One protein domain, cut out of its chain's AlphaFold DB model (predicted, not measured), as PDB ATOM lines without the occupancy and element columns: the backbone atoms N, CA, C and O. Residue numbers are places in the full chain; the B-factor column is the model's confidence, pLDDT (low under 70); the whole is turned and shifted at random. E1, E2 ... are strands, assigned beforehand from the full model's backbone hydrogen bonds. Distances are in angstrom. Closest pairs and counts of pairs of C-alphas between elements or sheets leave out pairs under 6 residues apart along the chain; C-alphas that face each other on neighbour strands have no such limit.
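Overview. This is residues 325 to 385, 398 to 415 and 457 to 517 of the 614 residues of an uncharacterized protein of Flavobacteriales bacterium TMED113 (UniProt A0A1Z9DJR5). This domain has little regular structure: a curled sheet of five strands, like part of a barrel, lies toward one end of a rod, and loops of residues 398 to 415 and 457 to 468 make the other end. The 140 printed residues include five named strands, E1 to E5, and no named helix; the class is all strand, with 29 residues in named elements. The sheet's order is E2 E3 E1 E5 E4, antiparallel. The whole is loose, with a radius of gyration of the C-alphas of 19.0 A and spans of 68 by 33 by 25 A.

Arrangement. E1, residues 325 to 328, is antiparallel to E3, residues 373 to 379, at 129 degrees, with N 326 and O 374 2.9 A apart. E1 is antiparallel to E5, residues 507 to 513, at 132 degrees, with N 327 and O 512 2.8 A apart. E2, residues 361 to 368, forms a hairpin with E3, with N 363 and O 377 2.8 A apart. E4, residues 497 to 499, forms a hairpin with E5, with N 498 and O 508 2.8 A apart.

Along the chain. E1 begins at C-alpha 325 (43.669, 25.902, -47.504). E2 is 20.4 A long and E3 19.5 A. E5, 16.4 A, ends at C-alpha 513 (40.943, 26.605, -53.212).

Size, cuts and confidence. Residues 386 to 397 and 416 to 456 are not printed, with C-alpha gaps of 19.5 A and 5.7 A. The link E1 to E2 is long. The pLDDT is under 70 in 56 residues, among them 462 to 490.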
ATOM      1  N   LYS A 325      43.540  24.443 -47.563       89.00
ATOM      2  CA  LYS A 325      43.669  25.902 -47.504       89.00
ATOM      3  C   LYS A 325      42.783  26.542 -48.571       89.00
ATOM      4  O   LYS A 325      42.824  26.138 -49.731       89.00
ATOM      5  N   VAL A 326      42.033  27.577 -48.208       91.62
ATOM      6  CA  VAL A 326      41.279  28.409 -49.158       91.62
ATOM      7  C   VAL A 326      41.599  29.885 -48.951       91.62
ATOM      8  O   VAL A 326      41.895  30.311 -47.837       91.62
ATOM      9  N   THR A 327      41.530  30.682 -50.012       92.62
ATOM     10  CA  THR A 327      41.690  32.139 -49.951       92.62
ATOM     11  C   THR A 327      40.370  32.812 -50.285       92.62
ATOM     12  O   THR A 327      39.760  32.514 -51.314       92.62
ATOM     13  N   LEU A 328      39.931  33.727 -49.424       94.94
ATOM     14  CA  LEU A 328      38.668  34.450 -49.575       94.94
ATOM     15  C   LEU A 328      38.840  35.718 -50.424       94.94
ATOM     16  O   LEU A 328      39.943  36.248 -50.568       94.94
ATOM     17  N   ASP A 329      37.741  36.218 -50.988       95.06
ATOM     18  CA  ASP A 329      37.710  37.485 -51.722       95.06
ATOM     19  C   ASP A 329      38.125  38.699 -50.867       95.06
ATOM     20  O   ASP A 329      38.212  38.632 -49.645       95.06
ATOM     21  N   SER A 330      38.394  39.825 -51.528       94.12
ATOM     22  CA  SER A 330      38.801  41.088 -50.897       94.12
ATOM     23  C   SER A 330      37.655  42.094 -50.715       94.12
ATOM     24  O   SER A 330      37.894  43.286 -50.517       94.12
ATOM     25  N   LEU A 331      36.387  41.672 -50.824       93.56
ATOM     26  CA  LEU A 331      35.236  42.588 -50.821       93.56
ATOM     27  C   LEU A 331      35.030  43.291 -49.476       93.56
ATOM     28  O   LEU A 331      34.423  44.361 -49.442       93.56
ATOM     29  N   GLN A 332      35.512  42.689 -48.389       93.31
ATOM     30  CA  GLN A 332      35.412  43.220 -47.029       93.31
ATOM     31  C   GLN A 332      36.751  43.767 -46.511       93.31
ATOM     32  O   GLN A 332      36.920  43.924 -45.304       93.31
ATOM     33  N   ASP A 333      37.714  44.057 -47.388       93.81
ATOM     34  CA  ASP A 333      39.005  44.602 -46.967       93.81
ATOM     35  C   ASP A 333      38.883  46.075 -46.564       93.81
ATOM     36  O   ASP A 333      38.308  46.906 -47.277       93.81
ATOM     37  N   ASP A 334      39.456  46.428 -45.413       91.19
ATOM     38  CA  ASP A 334      39.552  47.823 -45.000       91.19
ATOM     39  C   ASP A 334      40.517  48.569 -45.932       91.19
ATOM     40  O   ASP A 334      41.699  48.247 -46.034       91.19
ATOM     41  N   ALA A 335      40.024  49.614 -46.596       88.69
ATOM     42  CA  ALA A 335      40.791  50.357 -47.595       88.69
ATOM     43  C   ALA A 335      42.040  51.079 -47.044       88.69
ATOM     44  O   ALA A 335      42.887  51.508 -47.828       88.69
ATOM     45  N   ASN A 336      42.152  51.261 -45.725       88.00
ATOM     46  CA  ASN A 336      43.284  51.938 -45.093       88.00
ATOM     47  C   ASN A 336      44.328  50.955 -44.561       88.00
ATOM     48  O   ASN A 336      45.515  51.281 -44.570       88.00
ATOM     49  N   THR A 337      43.902  49.792 -44.059       89.38
ATOM     50  CA  THR A 337      44.813  48.799 -43.459       89.38
ATOM     51  C   THR A 337      45.121  47.628 -44.387       89.38
ATOM     52  O   THR A 337      46.149  46.983 -44.203       89.38
ATOM     53  N   GLY A 338      44.263  47.358 -45.374       87.31
ATOM     54  CA  GLY A 338      44.341  46.182 -46.244       87.31
ATOM     55  C   GLY A 338      43.992  44.867 -45.543       87.31
ATOM     56  O   GLY A 338      44.200  43.810 -46.124       87.31
ATOM     57  N   ILE A 339      43.500  44.920 -44.301       92.25
ATOM     58  CA  ILE A 339      43.098  43.742 -43.528       92.25
ATOM     59  C   ILE A 339      41.615  43.484 -43.773       92.25
ATOM     60  O   ILE A 339      40.805  44.417 -43.764       92.25
ATOM     61  N   THR A 340      41.262  42.219 -43.963       94.31
ATOM     62  CA  THR A 340      39.874  41.826 -44.185       94.31
ATOM     63  C   THR A 340      39.022  41.936 -42.919       94.31
ATOM     64  O   THR A 340      39.501  41.701 -41.810       94.31
ATOM     65  N   GLN A 341      37.748  42.302 -43.079       93.12
ATOM     66  CA  GLN A 341      36.771  42.373 -41.984       93.12
ATOM     67  C   GLN A 341      36.032  41.048 -41.743       93.12
ATOM     68  O   GLN A 341      35.248  40.961 -40.795       93.12
ATOM     69  N   TYR A 342      36.271  40.023 -42.570       92.94
ATOM     70  CA  TYR A 342      35.801  38.669 -42.279       92.94
ATOM     71  C   TYR A 342      36.421  38.156 -40.975       92.94
ATOM     72  O   TYR A 342      37.623  38.315 -40.745       92.94
ATOM     73  N   ASP A 343      35.605  37.514 -40.140       91.25
ATOM     74  CA  ASP A 343      36.036  36.986 -38.845       91.25
ATOM     75  C   ASP A 343      35.772  35.483 -38.745       91.25
ATOM     76  O   ASP A 343      34.650  35.026 -38.958       91.25
ATOM     77  N   PHE A 344      36.807  34.714 -38.411       90.62
ATOM     78  CA  PHE A 344      36.725  33.274 -38.181       90.62
ATOM     79  C   PHE A 344      37.538  32.925 -36.938       90.62
ATOM     80  O   PHE A 344      38.700  33.315 -36.805       90.62
ATOM     81  N   SER A 345      36.939  32.156 -36.037       86.56
ATOM     82  CA  SER A 345      37.607  31.608 -34.864       86.56
ATOM     83  C   SER A 345      38.009  30.155 -35.099       86.56
ATOM     84  O   SER A 345      37.310  29.382 -35.752       86.56
ATOM     85  N   VAL A 346      39.143  29.747 -34.523       87.19
ATOM     86  CA  VAL A 346      39.545  28.333 -34.506       87.19
ATOM     87  C   VAL A 346      38.422  27.514 -33.871       87.19
ATOM     88  O   VAL A 346      37.885  27.908 -32.838       87.19
ATOM     89  N   THR A 347      38.110  26.359 -34.460       84.00
ATOM     90  CA  THR A 347      36.976  25.465 -34.151       84.00
ATOM     91  C   THR A 347      35.603  25.894 -34.669       84.00
ATOM     92  O   THR A 347      34.642  25.144 -34.483       84.00
ATOM     93  N   ASP A 348      35.490  27.024 -35.371       79.62
ATOM     94  CA  ASP A 348      34.226  27.394 -36.009       79.62
ATOM     95  C   ASP A 348      33.812  26.352 -37.051       79.62
ATOM     96  O   ASP A 348      34.614  25.890 -37.866       79.62
ATOM     97  N   LYS A 349      32.523  26.000 -37.042       84.56
ATOM     98  CA  LYS A 349      31.907  25.213 -38.111       84.56
ATOM     99  C   LYS A 349      31.546  26.152 -39.252       84.56
ATOM    100  O   LYS A 349      30.589  26.921 -39.141       84.56
ATOM    101  N   VAL A 350      32.285  26.051 -40.351       85.31
ATOM    102  CA  VAL A 350      32.017  26.833 -41.558       85.31
ATOM    103  C   VAL A 350      30.714  26.357 -42.184       85.31
ATOM    104  O   VAL A 350      30.443  25.158 -42.263       85.31
ATOM    105  N   ARG A 351      29.893  27.314 -42.621       82.50
ATOM    106  CA  ARG A 351      28.612  27.055 -43.278       82.50
ATOM    107  C   ARG A 351      28.618  27.649 -44.680       82.50
ATOM    108  O   ARG A 351      28.830  28.852 -44.825       82.50
ATOM    109  N   ARG A 352      28.322  26.829 -45.688       84.81
ATOM    110  CA  ARG A 352      28.065  27.271 -47.064       84.81
ATOM    111  C   ARG A 352      26.751  28.051 -47.134       84.81
ATOM    112  O   ARG A 352      25.795  27.786 -46.407       84.81
ATOM    113  N   VAL A 353      26.675  29.016 -48.044       82.31
ATOM    114  CA  VAL A 353      25.422  29.721 -48.362       82.31
ATOM    115  C   VAL A 353      24.422  28.768 -49.016       82.31
ATOM    116  O   VAL A 353      23.220  28.855 -48.760       82.31
ATOM    117  N   VAL A 354      24.927  27.830 -49.819       76.44
ATOM    118  CA  VAL A 354      24.165  26.743 -50.434       76.44
ATOM    119  C   VAL A 354      24.707  25.421 -49.892       76.44
ATOM    120  O   VAL A 354      25.797  24.991 -50.261       76.44
ATOM    121  N   GLU A 355      23.961  24.795 -48.984       66.44
ATOM    122  CA  GLU A 355      24.323  23.510 -48.373       66.44
ATOM    123  C   GLU A 355      23.609  22.339 -49.059       66.44
ATOM    124  O   GLU A 355      22.452  22.449 -49.467       66.44
ATOM    125  N   SER A 356      24.294  21.201 -49.127       63.56
ATOM    126  CA  SER A 356      23.748  19.897 -49.513       63.56
ATOM    127  C   SER A 356      23.951  18.916 -48.361       63.56
ATOM    128  O   SER A 356      24.903  19.050 -47.596       63.56
ATOM    129  N   SER A 357      23.094  17.897 -48.252       58.91
ATOM    130  CA  SER A 357      23.258  16.807 -47.277       58.91
ATOM    131  C   SER A 357      24.558  16.018 -47.456       58.91
ATOM    132  O   SER A 357      24.963  15.311 -46.542       58.91
ATOM    133  N   ASN A 358      25.202  16.145 -48.619       58.34
ATOM    134  CA  ASN A 358      26.438  15.440 -48.956       58.34
ATOM    135  C   ASN A 358      27.700  16.234 -48.564       58.34
ATOM    136  O   ASN A 358      28.807  15.710 -48.658       58.34
ATOM    137  N   ASN A 359      27.563  17.495 -48.133       66.06
ATOM    138  CA  ASN A 359      28.705  18.314 -47.731       66.06
ATOM    139  C   ASN A 359      29.248  17.830 -46.379       66.06
ATOM    140  O   ASN A 359      28.498  17.693 -45.409       66.06
ATOM    141  N   ARG A 360      30.564  17.612 -46.286       70.94
ATOM    142  CA  ARG A 360      31.216  17.298 -45.007       70.94
ATOM    143  C   ARG A 360      31.311  18.544 -44.124       70.94
ATOM    144  O   ARG A 360      31.242  19.680 -44.594       70.94
ATOM    145  N   VAL A 361      31.477  18.328 -42.822       76.38
ATOM    146  CA  VAL A 361      31.584  19.420 -41.854       76.38
ATOM    147  C   VAL A 361      32.989  20.014 -41.922       76.38
ATOM    148  O   VAL A 361      33.948  19.370 -41.507       76.38
ATOM    149  N   ALA A 362      33.100  21.247 -42.417       83.81
ATOM    150  CA  ALA A 362      34.348  22.001 -42.417       83.81
ATOM    151  C   ALA A 362      34.538  22.740 -41.084       83.81
ATOM    152  O   ALA A 362      33.693  23.541 -40.677       83.81
ATOM    153  N   ILE A 363      35.656  22.475 -40.412       84.06
ATOM    154  CA  ILE A 363      36.050  23.097 -39.149       84.06
ATOM    155  C   ILE A 363      37.280  23.972 -39.375       84.06
ATOM    156  O   ILE A 363      38.286  23.506 -39.918       84.06
ATOM    157  N   VAL A 364      37.214  25.222 -38.918       87.00
ATOM    158  CA  VAL A 364      38.333  26.168 -38.980       87.00
ATOM    159  C   VAL A 364      39.474  25.694 -38.086       87.00
ATOM    160  O   VAL A 364      39.321  25.540 -36.873       87.00
ATOM    161  N   TYR A 365      40.632  25.479 -38.696       86.88
ATOM    162  CA  TYR A 365      41.882  25.157 -38.020       86.88
ATOM    163  C   TYR A 365      42.694  26.417 -37.707       86.88
ATOM    164  O   TYR A 365      43.210  26.550 -36.599       86.88
ATOM    165  N   ASP A 366      42.798  27.333 -38.670       89.06
ATOM    166  CA  ASP A 366      43.519  28.603 -38.535       89.06
ATOM    167  C   ASP A 366      42.952  29.648 -39.512       89.06
ATOM    168  O   ASP A 366      42.329  29.296 -40.520       89.06
ATOM    169  N   TRP A 367      43.166  30.928 -39.215       91.94
ATOM    170  CA  TRP A 367      42.682  32.061 -40.004       91.94
ATOM    171  C   TRP A 367      43.722  33.184 -40.034       91.94
ATOM    172  O   TRP A 367      44.091  33.729 -38.993       91.94
ATOM    173  N   ASP A 368      44.168  33.555 -41.237       91.81
ATOM    174  CA  ASP A 368      45.030  34.717 -41.452       91.81
ATOM    175  C   ASP A 368      44.263  35.840 -42.175       91.81
ATOM    176  O   ASP A 368      44.080  35.780 -43.397       91.81
ATOM    177  N   PRO A 369      43.869  36.910 -41.459       92.06
ATOM    178  CA  PRO A 369      43.111  38.018 -42.036       92.06
ATOM    179  C   PRO A 369      43.948  38.919 -42.957       92.06
ATOM    180  O   PRO A 369      43.387  39.728 -43.696       92.06
ATOM    181  N   THR A 370      45.281  38.805 -42.932       90.44
ATOM    182  CA  THR A 370      46.172  39.595 -43.800       90.44
ATOM    183  C   THR A 370      46.199  39.019 -45.207       90.44
ATOM    184  O   THR A 370      46.132  39.745 -46.195       90.44
ATOM    185  N   THR A 371      46.296  37.692 -45.303       88.75
ATOM    186  CA  THR A 371      46.324  36.981 -46.587       88.75
ATOM    187  C   THR A 371      44.951  36.473 -47.014       88.75
ATOM    188  O   THR A 371      44.821  35.970 -48.128       88.75
ATOM    189  N   ARG A 372      43.927  36.627 -46.158       94.06
ATOM    190  CA  ARG A 372      42.575  36.074 -46.337       94.06
ATOM    191  C   ARG A 372      42.591  34.548 -46.458       94.06
ATOM    192  O   ARG A 372      41.747  33.973 -47.145       94.06
ATOM    193  N   SER A 373      43.571  33.902 -45.827       91.06
ATOM    194  CA  SER A 373      43.765  32.453 -45.899       91.06
ATOM    195  C   SER A 373      43.043  31.766 -44.749       91.06
ATOM    196  O   SER A 373      43.351  32.003 -43.581       91.06
ATOM    197  N   LEU A 374      42.101  30.892 -45.091       91.69
ATOM    198  CA  LEU A 374      41.358  30.056 -44.163       91.69
ATOM    199  C   LEU A 374      41.849  28.612 -44.276       91.69
ATOM    200  O   LEU A 374      41.871  28.035 -45.364       91.69
ATOM    201  N   TYR A 375      42.235  28.035 -43.144       89.69
ATOM    202  CA  TYR A 375      42.752  26.674 -43.050       89.69
ATOM    203  C   TYR A 375      41.703  25.779 -42.403       89.69
ATOM    204  O   TYR A 375      41.168  26.110 -41.343       89.69
ATOM    205  N   LEU A 376      41.393  24.651 -43.037       87.06
ATOM    206  CA  LEU A 376      40.198  23.865 -42.749       87.06
ATOM    207  C   LEU A 376      40.516  22.388 -42.559       87.06
ATOM    208  O   LEU A 376      41.339  21.820 -43.268       87.06
ATOM    209  N   THR A 377      39.803  21.761 -41.630       84.38
ATOM    210  CA  THR A 377      39.738  20.300 -41.490       84.38
ATOM    211  C   THR A 377      38.331  19.826 -41.801       84.38
ATOM    212  O   THR A 377      37.363  20.472 -41.393       84.38
ATOM    213  N   PHE A 378      38.198  18.710 -42.508       78.50
ATOM    214  CA  PHE A 378      36.910  18.120 -42.839       78.50
ATOM    215  C   PHE A 378      36.650  16.918 -41.946       78.50
ATOM    216  O   PHE A 378      37.445  15.985 -41.850       78.50
ATOM    217  N   GLN A 379      35.503  16.943 -41.279       71.62
ATOM    218  CA  GLN A 379      35.050  15.854 -40.430       71.62
ATOM    219  C   GLN A 379      33.807  15.210 -41.036       71.62
ATOM    220  O   GLN A 379      32.921  15.881 -41.580       71.62
ATOM    221  N   VAL A 380      33.738  13.886 -40.912       58.09
ATOM    222  CA  VAL A 380      32.490  13.146 -41.089       58.09
ATOM    223  C   VAL A 380      31.599  13.481 -39.896       58.09
ATOM    224  O   VAL A 380      32.070  13.476 -38.760       58.09
ATOM    225  N   ASP A 381      30.333  13.815 -40.144       51.34
ATOM    226  CA  ASP A 381      29.387  14.118 -39.071       51.34
ATOM    227  C   ASP A 381      29.261  12.905 -38.129       51.34
ATOM    228  O   ASP A 381      28.819  11.827 -38.537       51.34
ATOM    229  N   GLU A 382      29.673  13.067 -36.866       47.78
ATOM    230  CA  GLU A 382      29.646  12.005 -35.851       47.78
ATOM    231  C   GLU A 382      28.220  11.505 -35.556       47.78
ATOM    232  O   GLU A 382      28.051  10.418 -35.001       47.78
ATOM    233  N   LEU A 383      27.177  12.236 -35.974       47.53
ATOM    234  CA  LEU A 383      25.785  11.782 -35.881       47.53
ATOM    235  C   LEU A 383      25.442  10.618 -36.829       47.53
ATOM    236  O   LEU A 383      24.341  10.075 -36.736       47.53
ATOM    237  N   ALA A 384      26.368  10.192 -37.695       43.97
ATOM    238  CA  ALA A 384      26.228   8.986 -38.510       43.97
ATOM    239  C   ALA A 384      26.714   7.692 -37.816       43.97
ATOM    240  O   ALA A 384      26.598   6.611 -38.396       43.97
ATOM    241  N   PHE A 385      27.221   7.747 -36.575       42.44
ATOM    242  CA  PHE A 385      27.538   6.530 -35.822       42.44
ATOM    243  C   PHE A 385      26.282   5.928 -35.182       42.44
ATOM    244  O   PHE A 385      25.701   6.466 -34.240       42.44
ATOM    245  N   ILE A 398      19.695 -11.029 -27.735       44.78
ATOM    246  CA  ILE A 398      20.334 -10.114 -28.684       44.78
ATOM    247  C   ILE A 398      19.335  -9.981 -29.833       44.78
ATOM    248  O   ILE A 398      19.383 -10.709 -30.820       44.78
ATOM    249  N   ALA A 399      18.344  -9.114 -29.650       41.78
ATOM    250  CA  ALA A 399      17.601  -8.595 -30.774       41.78
ATOM    251  C   ALA A 399      18.533  -7.572 -31.416       41.78
ATOM    252  O   ALA A 399      18.701  -6.473 -30.890       41.78
ATOM    253  N   PHE A 400      19.170  -7.947 -32.525       38.03
ATOM    254  CA  PHE A 400      19.680  -6.948 -33.447       38.03
ATOM    255  C   PHE A 400      18.459  -6.173 -33.935       38.03
ATOM    256  O   PHE A 400      17.782  -6.581 -34.871       38.03
ATOM    257  N   VAL A 401      18.164  -5.050 -33.290       44.16
ATOM    258  CA  VAL A 401      17.464  -3.957 -33.959       44.16
ATOM    259  C   VAL A 401      18.542  -3.130 -34.666       44.16
ATOM    260  O   VAL A 401      18.660  -1.929 -34.473       44.16
ATOM    261  N   GLY A 402      19.394  -3.811 -35.444       37.91
ATOM    262  CA  GLY A 402      20.088  -3.178 -36.554       37.91
ATOM    263  C   GLY A 402      19.014  -2.917 -37.600       37.91
ATOM    264  O   GLY A 402      18.227  -3.818 -37.898       37.91
ATOM    265  N   GLY A 403      18.899  -1.667 -38.033       41.28
ATOM    266  CA  GLY A 403      17.782  -1.164 -38.821       41.28
ATOM    267  C   GLY A 403      17.346  -2.104 -39.945       41.28
ATOM    268  O   GLY A 403      18.143  -2.583 -40.741       41.28
ATOM    269  N   THR A 404      16.038  -2.321 -40.031       50.72
ATOM    270  CA  THR A 404      15.353  -2.808 -41.239       50.72
ATOM    271  C   THR A 404      15.061  -1.647 -42.200       50.72
ATOM    272  O   THR A 404      14.051  -1.663 -42.895       50.72
ATOM    273  N   SER A 405      15.914  -0.623 -42.239       48.22
ATOM    274  CA  SER A 405      15.777   0.506 -43.160       48.22
ATOM    275  C   SER A 405      17.052   0.611 -43.992       48.22
ATOM    276  O   SER A 405      18.124   0.916 -43.470       48.22
ATOM    277  N   GLY A 406      16.948   0.232 -45.268       58.38
ATOM    278  CA  GLY A 406      17.977   0.515 -46.265       58.38
ATOM    279  C   GLY A 406      18.566  -0.659 -47.050       58.38
ATOM    280  O   GLY A 406      19.269  -0.387 -48.007       58.38
ATOM    281  N   SER A 407      18.319  -1.939 -46.746       59.50
ATOM    282  CA  SER A 407      18.879  -3.023 -47.580       59.50
ATOM    283  C   SER A 407      18.100  -3.199 -48.886       59.50
ATOM    284  O   SER A 407      16.867  -3.166 -48.873       59.50
ATOM    285  N   THR A 408      18.803  -3.486 -49.982       64.06
ATOM    286  CA  THR A 408      18.188  -3.926 -51.239       64.06
ATOM    287  C   THR A 408      17.334  -5.186 -51.040       64.06
ATOM    288  O   THR A 408      17.451  -5.918 -50.049       64.06
ATOM    289  N   GLY A 409      16.423  -5.451 -51.980       66.81
ATOM    290  CA  GLY A 409      15.628  -6.678 -51.966       66.81
ATOM    291  C   GLY A 409      16.499  -7.941 -52.031       66.81
ATOM    292  O   GLY A 409      17.621  -7.930 -52.534       66.81
ATOM    293  N   THR A 410      15.971  -9.070 -51.553       65.81
ATOM    294  CA  THR A 410      16.677 -10.359 -51.620       65.81
ATOM    295  C   THR A 410      17.094 -10.686 -53.058       65.81
ATOM    296  O   THR A 410      16.244 -10.763 -53.943       65.81
ATOM    297  N   GLY A 411      18.390 -10.935 -53.273       68.81
ATOM    298  CA  GLY A 411      18.945 -11.322 -54.575       68.81
ATOM    299  C   GLY A 411      19.567 -10.185 -55.391       68.81
ATOM    300  O   GLY A 411      20.012 -10.447 -56.503       68.81
ATOM    301  N   VAL A 412      19.625  -8.961 -54.856       71.75
ATOM    302  CA  VAL A 412      20.407  -7.863 -55.444       71.75
ATOM    303  C   VAL A 412      21.829  -7.913 -54.865       71.75
ATOM    304  O   VAL A 412      21.976  -7.784 -53.647       71.75
ATOM    305  N   PRO A 413      22.869  -8.172 -55.678       72.50
ATOM    306  CA  PRO A 413      24.242  -8.200 -55.193       72.50
ATOM    307  C   PRO A 413      24.730  -6.775 -54.872       72.50
ATOM    308  O   PRO A 413      24.388  -5.848 -55.603       72.50
ATOM    309  N   PRO A 414      25.527  -6.590 -53.805       70.69
ATOM    310  CA  PRO A 414      26.075  -5.282 -53.436       70.69
ATOM    311  C   PRO A 414      27.243  -4.840 -54.327       70.69
ATOM    312  O   PRO A 414      27.685  -3.709 -54.203       70.69
ATOM    313  N   HIS A 415      27.738  -5.714 -55.207       78.88
ATOM    314  CA  HIS A 415      28.843  -5.448 -56.123       78.88
ATOM    315  C   HIS A 415      28.545  -6.080 -57.480       78.88
ATOM    316  O   HIS A 415      27.961  -7.174 -57.543       78.88
ATOM    317  N   ILE A 457      27.172  -0.990 -54.709       72.50
ATOM    318  CA  ILE A 457      25.913  -0.655 -55.390       72.50
ATOM    319  C   ILE A 457      24.822  -0.261 -54.387       72.50
ATOM    320  O   ILE A 457      24.261  -1.112 -53.691       72.50
ATOM    321  N   ASN A 458      24.416   1.012 -54.406       67.06
ATOM    322  CA  ASN A 458      23.296   1.520 -53.601       67.06
ATOM    323  C   ASN A 458      21.909   1.418 -54.276       67.06
ATOM    324  O   ASN A 458      20.898   1.761 -53.657       67.06
ATOM    325  N   THR A 459      21.810   0.931 -55.516       70.31
ATOM    326  CA  THR A 459      20.530   0.798 -56.248       70.31
ATOM    327  C   THR A 459      19.512  -0.045 -55.468       70.31
ATOM    328  O   THR A 459      19.785  -1.187 -55.105       70.31
ATOM    329  N   GLY A 460      18.309   0.485 -55.231       67.25
ATOM    330  CA  GLY A 460      17.263  -0.176 -54.440       67.25
ATOM    331  C   GLY A 460      17.453  -0.137 -52.915       67.25
ATOM    332  O   GLY A 460      16.723  -0.833 -52.206       67.25
ATOM    333  N   THR A 461      18.407   0.651 -52.411       70.19
ATOM    334  CA  THR A 461      18.541   1.010 -50.986       70.19
ATOM    335  C   THR A 461      17.885   2.367 -50.702       70.19
ATOM    336  O   THR A 461      17.552   3.123 -51.612       70.19
ATOM    337  N   GLU A 462      17.745   2.741 -49.428       65.62
ATOM    338  CA  GLU A 462      17.393   4.125 -49.048       65.62
ATOM    339  C   GLU A 462      18.510   5.139 -49.387       65.62
ATOM    340  O   GLU A 462      18.286   6.349 -49.349       65.62
ATOM    341  N   TYR A 463      19.687   4.635 -49.766       61.47
ATOM    342  CA  TYR A 463      20.876   5.372 -50.176       61.47
ATOM    343  C   TYR A 463      21.041   5.418 -51.708       61.47
ATOM    344  O   TYR A 463      22.048   5.915 -52.182       61.47
ATOM    345  N   GLU A 464      20.054   4.967 -52.500       64.19
ATOM    346  CA  GLU A 464      20.103   4.923 -53.982       64.19
ATOM    347  C   GLU A 464      20.401   6.279 -54.644       64.19
ATOM    348  O   GLU A 464      20.893   6.334 -55.765       64.19
ATOM    349  N   ASN A 465      20.109   7.380 -53.947       57.91
ATOM    350  CA  ASN A 465      20.391   8.741 -54.411       57.91
ATOM    351  C   ASN A 465      21.528   9.415 -53.622       57.91
ATOM    352  O   ASN A 465      21.721  10.626 -53.735       57.91
ATOM    353  N   GLN A 466      22.216   8.661 -52.766       53.91
ATOM    354  CA  GLN A 466      23.407   9.098 -52.047       53.91
ATOM    355  C   GLN A 466      24.654   8.586 -52.769       53.91
ATOM    356  O   GLN A 466      24.584   7.650 -53.562       53.91
ATOM    357  N   ILE A 467      25.784   9.239 -52.514       51.66
ATOM    358  CA  ILE A 467      27.078   8.846 -53.074       51.66
ATOM    359  C   ILE A 467      27.480   7.507 -52.431       51.66
ATOM    360  O   ILE A 467      27.227   7.292 -51.240       51.66
ATOM    361  N   ASN A 468      28.012   6.580 -53.228       54.41
ATOM    362  CA  ASN A 468      28.477   5.289 -52.737       54.41
ATOM    363  C   ASN A 468      29.706   5.492 -51.834       54.41
ATOM    364  O   ASN A 468      30.596   6.283 -52.134       54.41
ATOM    365  N   LEU A 469      29.734   4.801 -50.691       52.75
ATOM    366  CA  LEU A 469      30.846   4.845 -49.737       52.75
ATOM    367  C   LEU A 469      31.979   3.939 -50.239       52.75
ATOM    368  O   LEU A 469      32.288   2.925 -49.612       52.75
ATOM    369  N   ASP A 470      32.601   4.306 -51.354       51.66
ATOM    370  CA  ASP A 470      33.617   3.492 -52.037       51.66
ATOM    371  C   ASP A 470      35.017   3.688 -51.433       51.66
ATOM    372  O   ASP A 470      36.028   3.705 -52.113       51.66
ATOM    373  N   GLY A 471      35.084   3.837 -50.102       48.38
ATOM    374  CA  GLY A 471      36.333   3.821 -49.339       48.38
ATOM    375  C   GLY A 471      37.406   4.767 -49.880       48.38
ATOM    376  O   GLY A 471      38.450   4.298 -50.295       48.38
ATOM    377  N   GLY A 472      37.173   6.081 -49.842       50.94
ATOM    378  CA  GLY A 472      38.053   7.081 -50.462       50.94
ATOM    379  C   GLY A 472      39.567   6.998 -50.163       50.94
ATOM    380  O   GLY A 472      40.029   6.300 -49.263       50.94
ATOM    381  N   ILE A 473      40.341   7.796 -50.909       45.59
ATOM    382  CA  ILE A 473      41.819   7.868 -50.956       45.59
ATOM    383  C   ILE A 473      42.532   7.509 -49.637       45.59
ATOM    384  O   ILE A 473      42.349   8.172 -48.608       45.59
ATOM    385  N   ALA A 474      43.437   6.523 -49.699       41.50
ATOM    386  CA  ALA A 474      44.152   5.930 -48.558       41.50
ATOM    387  C   ALA A 474      44.972   6.914 -47.690       41.50
ATOM    388  O   ALA A 474      45.338   6.582 -46.561       41.50
ATOM    389  N   SER A 475      45.289   8.111 -48.196       45.44
ATOM    390  CA  SER A 475      45.979   9.174 -47.449       45.44
ATOM    391  C   SER A 475      45.048   9.995 -46.551       45.44
ATOM    392  O   SER A 475      45.519  10.657 -45.624       45.44
ATOM    393  N   SER A 476      43.735   9.945 -46.779       44.50
ATOM    394  CA  SER A 476      42.755  10.637 -45.950       44.50
ATOM    395  C   SER A 476      42.404   9.778 -44.734       44.50
ATOM    396  O   SER A 476      41.975   8.631 -44.841       44.50
ATOM    397  N   LYS A 477      42.572  10.329 -43.530       40.50
ATOM    398  CA  LYS A 477      42.339   9.603 -42.268       40.50
ATOM    399  C   LYS A 477      40.870   9.175 -42.068       40.50
ATOM    400  O   LYS A 477      40.592   8.403 -41.153       40.50
ATOM    401  N   TYR A 478      39.953   9.663 -42.913       46.62
ATOM    402  CA  TYR A 478      38.504   9.490 -42.781       46.62
ATOM    403  C   TYR A 478      37.747   9.295 -44.112       46.62
ATOM    404  O   TYR A 478      36.529   9.440 -44.111       46.62
ATOM    405  N   GLY A 479      38.431   8.948 -45.213       48.38
ATOM    406  CA  GLY A 479      37.786   8.639 -46.498       48.38
ATOM    407  C   GLY A 479      37.134   9.861 -47.147       48.38
ATOM    408  O   GLY A 479      35.924  10.061 -47.056       48.38
ATOM    409  N   ILE A 480      37.941  10.700 -47.795       51.00
ATOM    410  CA  ILE A 480      37.427  11.721 -48.712       51.00
ATOM    411  C   ILE A 480      37.106  11.012 -50.033       51.00
ATOM    412  O   ILE A 480      37.999  10.446 -50.654       51.00
ATOM    413  N   GLU A 481      35.827  10.992 -50.409       52.41
ATOM    414  CA  GLU A 481      35.320  10.313 -51.610       52.41
ATOM    415  C   GLU A 481      35.641  11.087 -52.895       52.41
ATOM    416  O   GLU A 481      35.603  12.326 -52.923       52.41
ATOM    417  N   GLU A 482      35.912  10.338 -53.965       47.22
ATOM    418  CA  GLU A 482      35.994  10.838 -55.331       47.22
ATOM    419  C   GLU A 482      34.572  11.087 -55.872       47.22
ATOM    420  O   GLU A 482      33.825  10.195 -56.236       47.22
ATOM    421  N   THR A 483      34.195  12.363 -55.872       47.91
ATOM    422  CA  THR A 483      33.673  13.061 -57.049       47.91
ATOM    423  C   THR A 483      32.481  12.494 -57.854       47.91
ATOM    424  O   THR A 483      32.583  11.540 -58.616       47.91
ATOM    425  N   LEU A 484      31.407  13.294 -57.936       39.41
ATOM    426  CA  LEU A 484      30.471  13.269 -59.068       39.41
ATOM    427  C   LEU A 484      30.999  14.190 -60.190       39.41
ATOM    428  O   LEU A 484      30.964  15.412 -60.054       39.41
ATOM    429  N   GLY A 485      31.457  13.641 -61.321       44.94
ATOM    430  CA  GLY A 485      31.713  14.436 -62.537       44.94
ATOM    431  C   GLY A 485      33.035  15.227 -62.603       44.94
ATOM    432  O   GLY A 485      33.052  16.321 -63.164       44.94
ATOM    433  N   GLY A 486      34.131  14.726 -62.029       43.34
ATOM    434  CA  GLY A 486      35.440  15.410 -61.979       43.34
ATOM    435  C   GLY A 486      35.599  16.507 -60.902       43.34
ATOM    436  O   GLY A 486      36.651  17.132 -60.827       43.34
ATOM    437  N   GLN A 487      34.580  16.758 -60.067       42.72
ATOM    438  CA  GLN A 487      34.593  17.722 -58.958       42.72
ATOM    439  C   GLN A 487      34.476  17.081 -57.559       42.72
ATOM    440  O   GLN A 487      33.476  16.436 -57.236       42.72
ATOM    441  N   ASN A 488      35.448  17.352 -56.683       52.84
ATOM    442  CA  ASN A 488      35.407  16.957 -55.275       52.84
ATOM    443  C   ASN A 488      34.335  17.773 -54.521       52.84
ATOM    444  O   ASN A 488      34.510  18.968 -54.274       52.84
ATOM    445  N   THR A 489      33.220  17.139 -54.144       55.25
ATOM    446  CA  THR A 489      32.104  17.791 -53.424       55.25
ATOM    447  C   THR A 489      32.388  18.025 -51.939       55.25
ATOM    448  O   THR A 489      31.673  18.782 -51.271       55.25
ATOM    449  N   THR A 490      33.419  17.362 -51.414       64.12
ATOM    450  CA  THR A 490      33.833  17.425 -50.011       64.12
ATOM    451  C   THR A 490      34.622  18.698 -49.733       64.12
ATOM    452  O   THR A 490      34.344  19.390 -48.755       64.12
ATOM    453  N   LEU A 491      35.562  19.028 -50.617       77.56
ATOM    454  CA  LEU A 491      36.372  20.236 -50.536       77.56
ATOM    455  C   LEU A 491      35.591  21.470 -50.979       77.56
ATOM    456  O   LEU A 491      34.574  21.384 -51.673       77.56
ATOM    457  N   PHE A 492      36.062  22.639 -50.563       85.25
ATOM    458  CA  PHE A 492      35.586  23.894 -51.123       85.25
ATOM    459  C   PHE A 492      36.143  24.124 -52.520       85.25
ATOM    460  O   PHE A 492      37.301  23.807 -52.786       85.25
ATOM    461  N   GLN A 493      35.325  24.733 -53.374       85.75
ATOM    462  CA  GLN A 493      35.668  25.089 -54.744       85.75
ATOM    463  C   GLN A 493      35.731  26.608 -54.923       85.75
ATOM    464  O   GLN A 493      35.135  27.382 -54.169       85.75
ATOM    465  N   ILE A 494      36.442  27.056 -55.960       89.25
ATOM    466  CA  ILE A 494      36.441  28.471 -56.345       89.25
ATOM    467  C   ILE A 494      35.009  28.895 -56.693       89.25
ATOM    468  O   ILE A 494      34.338  28.268 -57.510       89.25
ATOM    469  N   GLY A 495      34.558  29.996 -56.096       88.12
ATOM    470  CA  GLY A 495      33.208  30.529 -56.250       88.12
ATOM    471  C   GLY A 495      32.219  30.071 -55.178       88.12
ATOM    472  O   GLY A 495      31.148  30.673 -55.079       88.12
ATOM    473  N   ASP A 496      32.566  29.083 -54.347       88.62
ATOM    474  CA  ASP A 496      31.749  28.726 -53.188       88.62
ATOM    475  C   ASP A 496      31.620  29.918 -52.242       88.62
ATOM    476  O   ASP A 496      32.558  30.693 -52.044       88.62
ATOM    477  N   GLN A 497      30.444  30.061 -51.638       91.50
ATOM    478  CA  GLN A 497      30.168  31.134 -50.693       91.50
ATOM    479  C   GLN A 497      29.962  30.569 -49.293       91.50
ATOM    480  O   GLN A 497      29.204  29.611 -49.117       91.50
ATOM    481  N   ILE A 498      30.589  31.192 -48.301       91.56
ATOM    482  CA  ILE A 498      30.528  30.810 -46.889       91.56
ATOM    483  C   ILE A 498      30.127  31.996 -46.017       91.56
ATOM    484  O   ILE A 498      30.382  33.152 -46.358       91.56
ATOM    485  N   TYR A 499      29.491  31.705 -44.886       88.69
ATOM    486  CA  TYR A 499      29.256  32.695 -43.838       88.69
ATOM    487  C   TYR A 499      30.433  32.750 -42.869       88.69
ATOM    488  O   TYR A 499      31.004  31.710 -42.534       88.69
ATOM    489  N   ASP A 500      30.747  33.953 -42.399       87.88
ATOM    490  CA  ASP A 500      31.737  34.179 -41.348       87.88
ATOM    491  C   ASP A 500      31.122  34.140 -39.929       87.88
ATOM    492  O   ASP A 500      29.917  33.931 -39.746       87.88
ATOM    493  N   GLY A 501      31.971  34.301 -38.911       83.81
ATOM    494  CA  GLY A 501      31.626  34.266 -37.487       83.81
ATOM    495  C   GLY A 501      31.149  35.599 -36.895       83.81
ATOM    496  O   GLY A 501      30.906  35.676 -35.687       83.81
ATOM    497  N   ASN A 502      30.991  36.655 -37.703       81.12
ATOM    498  CA  ASN A 502      30.569  37.964 -37.206       81.12
ATOM    499  C   ASN A 502      29.143  37.931 -36.620       81.12
ATOM    500  O   ASN A 502      28.258  37.200 -37.070       81.12
ATOM    501  N   ALA A 503      28.871  38.808 -35.641       81.19
ATOM    502  CA  ALA A 503      27.541  38.925 -35.019       81.19
ATOM    503  C   ALA A 503      26.427  39.232 -36.041       81.19
ATOM    504  O   ALA A 503      25.280  38.810 -35.877       81.19
ATOM    505  N   THR A 504      26.776  39.962 -37.099       85.19
ATOM    506  CA  THR A 504      26.018  40.031 -38.350       85.19
ATOM    507  C   THR A 504      26.825  39.294 -39.416       85.19
ATOM    508  O   THR A 504      27.820  39.866 -39.864       85.19
ATOM    509  N   PRO A 505      26.430  38.070 -39.811       86.62
ATOM    510  CA  PRO A 505      27.232  37.260 -40.717       86.62
ATOM    511  C   PRO A 505      27.447  37.957 -42.058       86.62
ATOM    512  O   PRO A 505      26.485  38.377 -42.713       86.62
ATOM    513  N   LEU A 506      28.705  38.066 -42.461       90.00
ATOM    514  CA  LEU A 506      29.119  38.460 -43.796       90.00
ATOM    515  C   LEU A 506      29.232  37.207 -44.668       90.00
ATOM    516  O   LEU A 506      29.384  36.087 -44.179       90.00
ATOM    517  N   THR A 507      29.128  37.399 -45.980       93.31
ATOM    518  CA  THR A 507      29.291  36.323 -46.959       93.31
ATOM    519  C   THR A 507      30.615  36.503 -47.675       93.31
ATOM    520  O   THR A 507      30.783  37.490 -48.387       93.31
ATOM    521  N   ALA A 508      31.510  35.536 -47.503       93.31
ATOM    522  CA  ALA A 508      32.769  35.453 -48.222       93.31
ATOM    523  C   ALA A 508      32.643  34.484 -49.398       93.31
ATOM    524  O   ALA A 508      32.020  33.430 -49.285       93.31
ATOM    525  N   THR A 509      33.255  34.831 -50.519       95.00
ATOM    526  CA  THR A 509      33.394  33.993 -51.708       95.00
ATOM    527  C   THR A 509      34.815  33.456 -51.767       95.00
ATOM    528  O   THR A 509      35.786  34.198 -51.601       95.00
ATOM    529  N   ILE A 510      34.950  32.161 -52.020       93.81
ATOM    530  CA  ILE A 510      36.240  31.495 -52.150       93.81
ATOM    531  C   ILE A 510      36.849  31.876 -53.498       93.81
ATOM    532  O   ILE A 510      36.295  31.589 -54.557       93.81
ATOM    533  N   GLN A 511      37.983  32.568 -53.454       94.19
ATOM    534  CA  GLN A 511      38.705  33.056 -54.626       94.19
ATOM    535  C   GLN A 511      39.736  32.038 -55.125       94.19
ATOM    536  O   GLN A 511      39.962  31.935 -56.329       94.19
ATOM    537  N   ALA A 512      40.344  31.293 -54.204       90.00
ATOM    538  CA  ALA A 512      41.249  30.190 -54.501       90.00
ATOM    539  C   ALA A 512      40.985  29.044 -53.523       90.00
ATOM    540  O   ALA A 512      40.739  29.283 -52.340       90.00
ATOM    541  N   ALA A 513      41.056  27.812 -54.014       88.25
ATOM    542  CA  ALA A 513      40.943  26.605 -53.212       88.25
ATOM    543  C   ALA A 513      42.150  25.717 -53.515       88.25
ATOM    544  O   ALA A 513      42.411  25.439 -54.682       88.25
ATOM    545  N   GLY A 514      42.910  25.354 -52.481       83.25
ATOM    546  CA  GLY A 514      44.003  24.389 -52.596       83.25
ATOM    547  C   GLY A 514      43.483  22.956 -52.589       83.25
ATOM    548  O   GLY A 514      42.358  22.702 -52.148       83.25
ATOM    549  N   GLU A 515      44.312  22.030 -53.049       79.50
ATOM    550  CA  GLU A 515      44.017  20.597 -53.013       79.50
ATOM    551  C   GLU A 515      44.427  19.963 -51.673       79.50
ATOM    552  O   GLU A 515      45.033  20.594 -50.801       79.50
ATOM    553  N   LEU A 516      44.081  18.688 -51.487       74.31
ATOM    554  CA  LEU A 516      44.520  17.920 -50.321       74.31
ATOM    555  C   LEU A 516      46.032  17.699 -50.355       74.31
ATOM    556  O   LEU A 516      46.565  17.119 -51.299       74.31
ATOM    557  N   GLY A 517      46.709  18.095 -49.279       70.44
ATOM    558  CA  GLY A 517      48.163  17.952 -49.159       70.44
ATOM    559  C   GLY A 517      48.968  19.047 -49.863       70.44
ATOM    560  O   GLY A 517      50.197  18.972 -49.866       70.44
TER     561      GLY A 517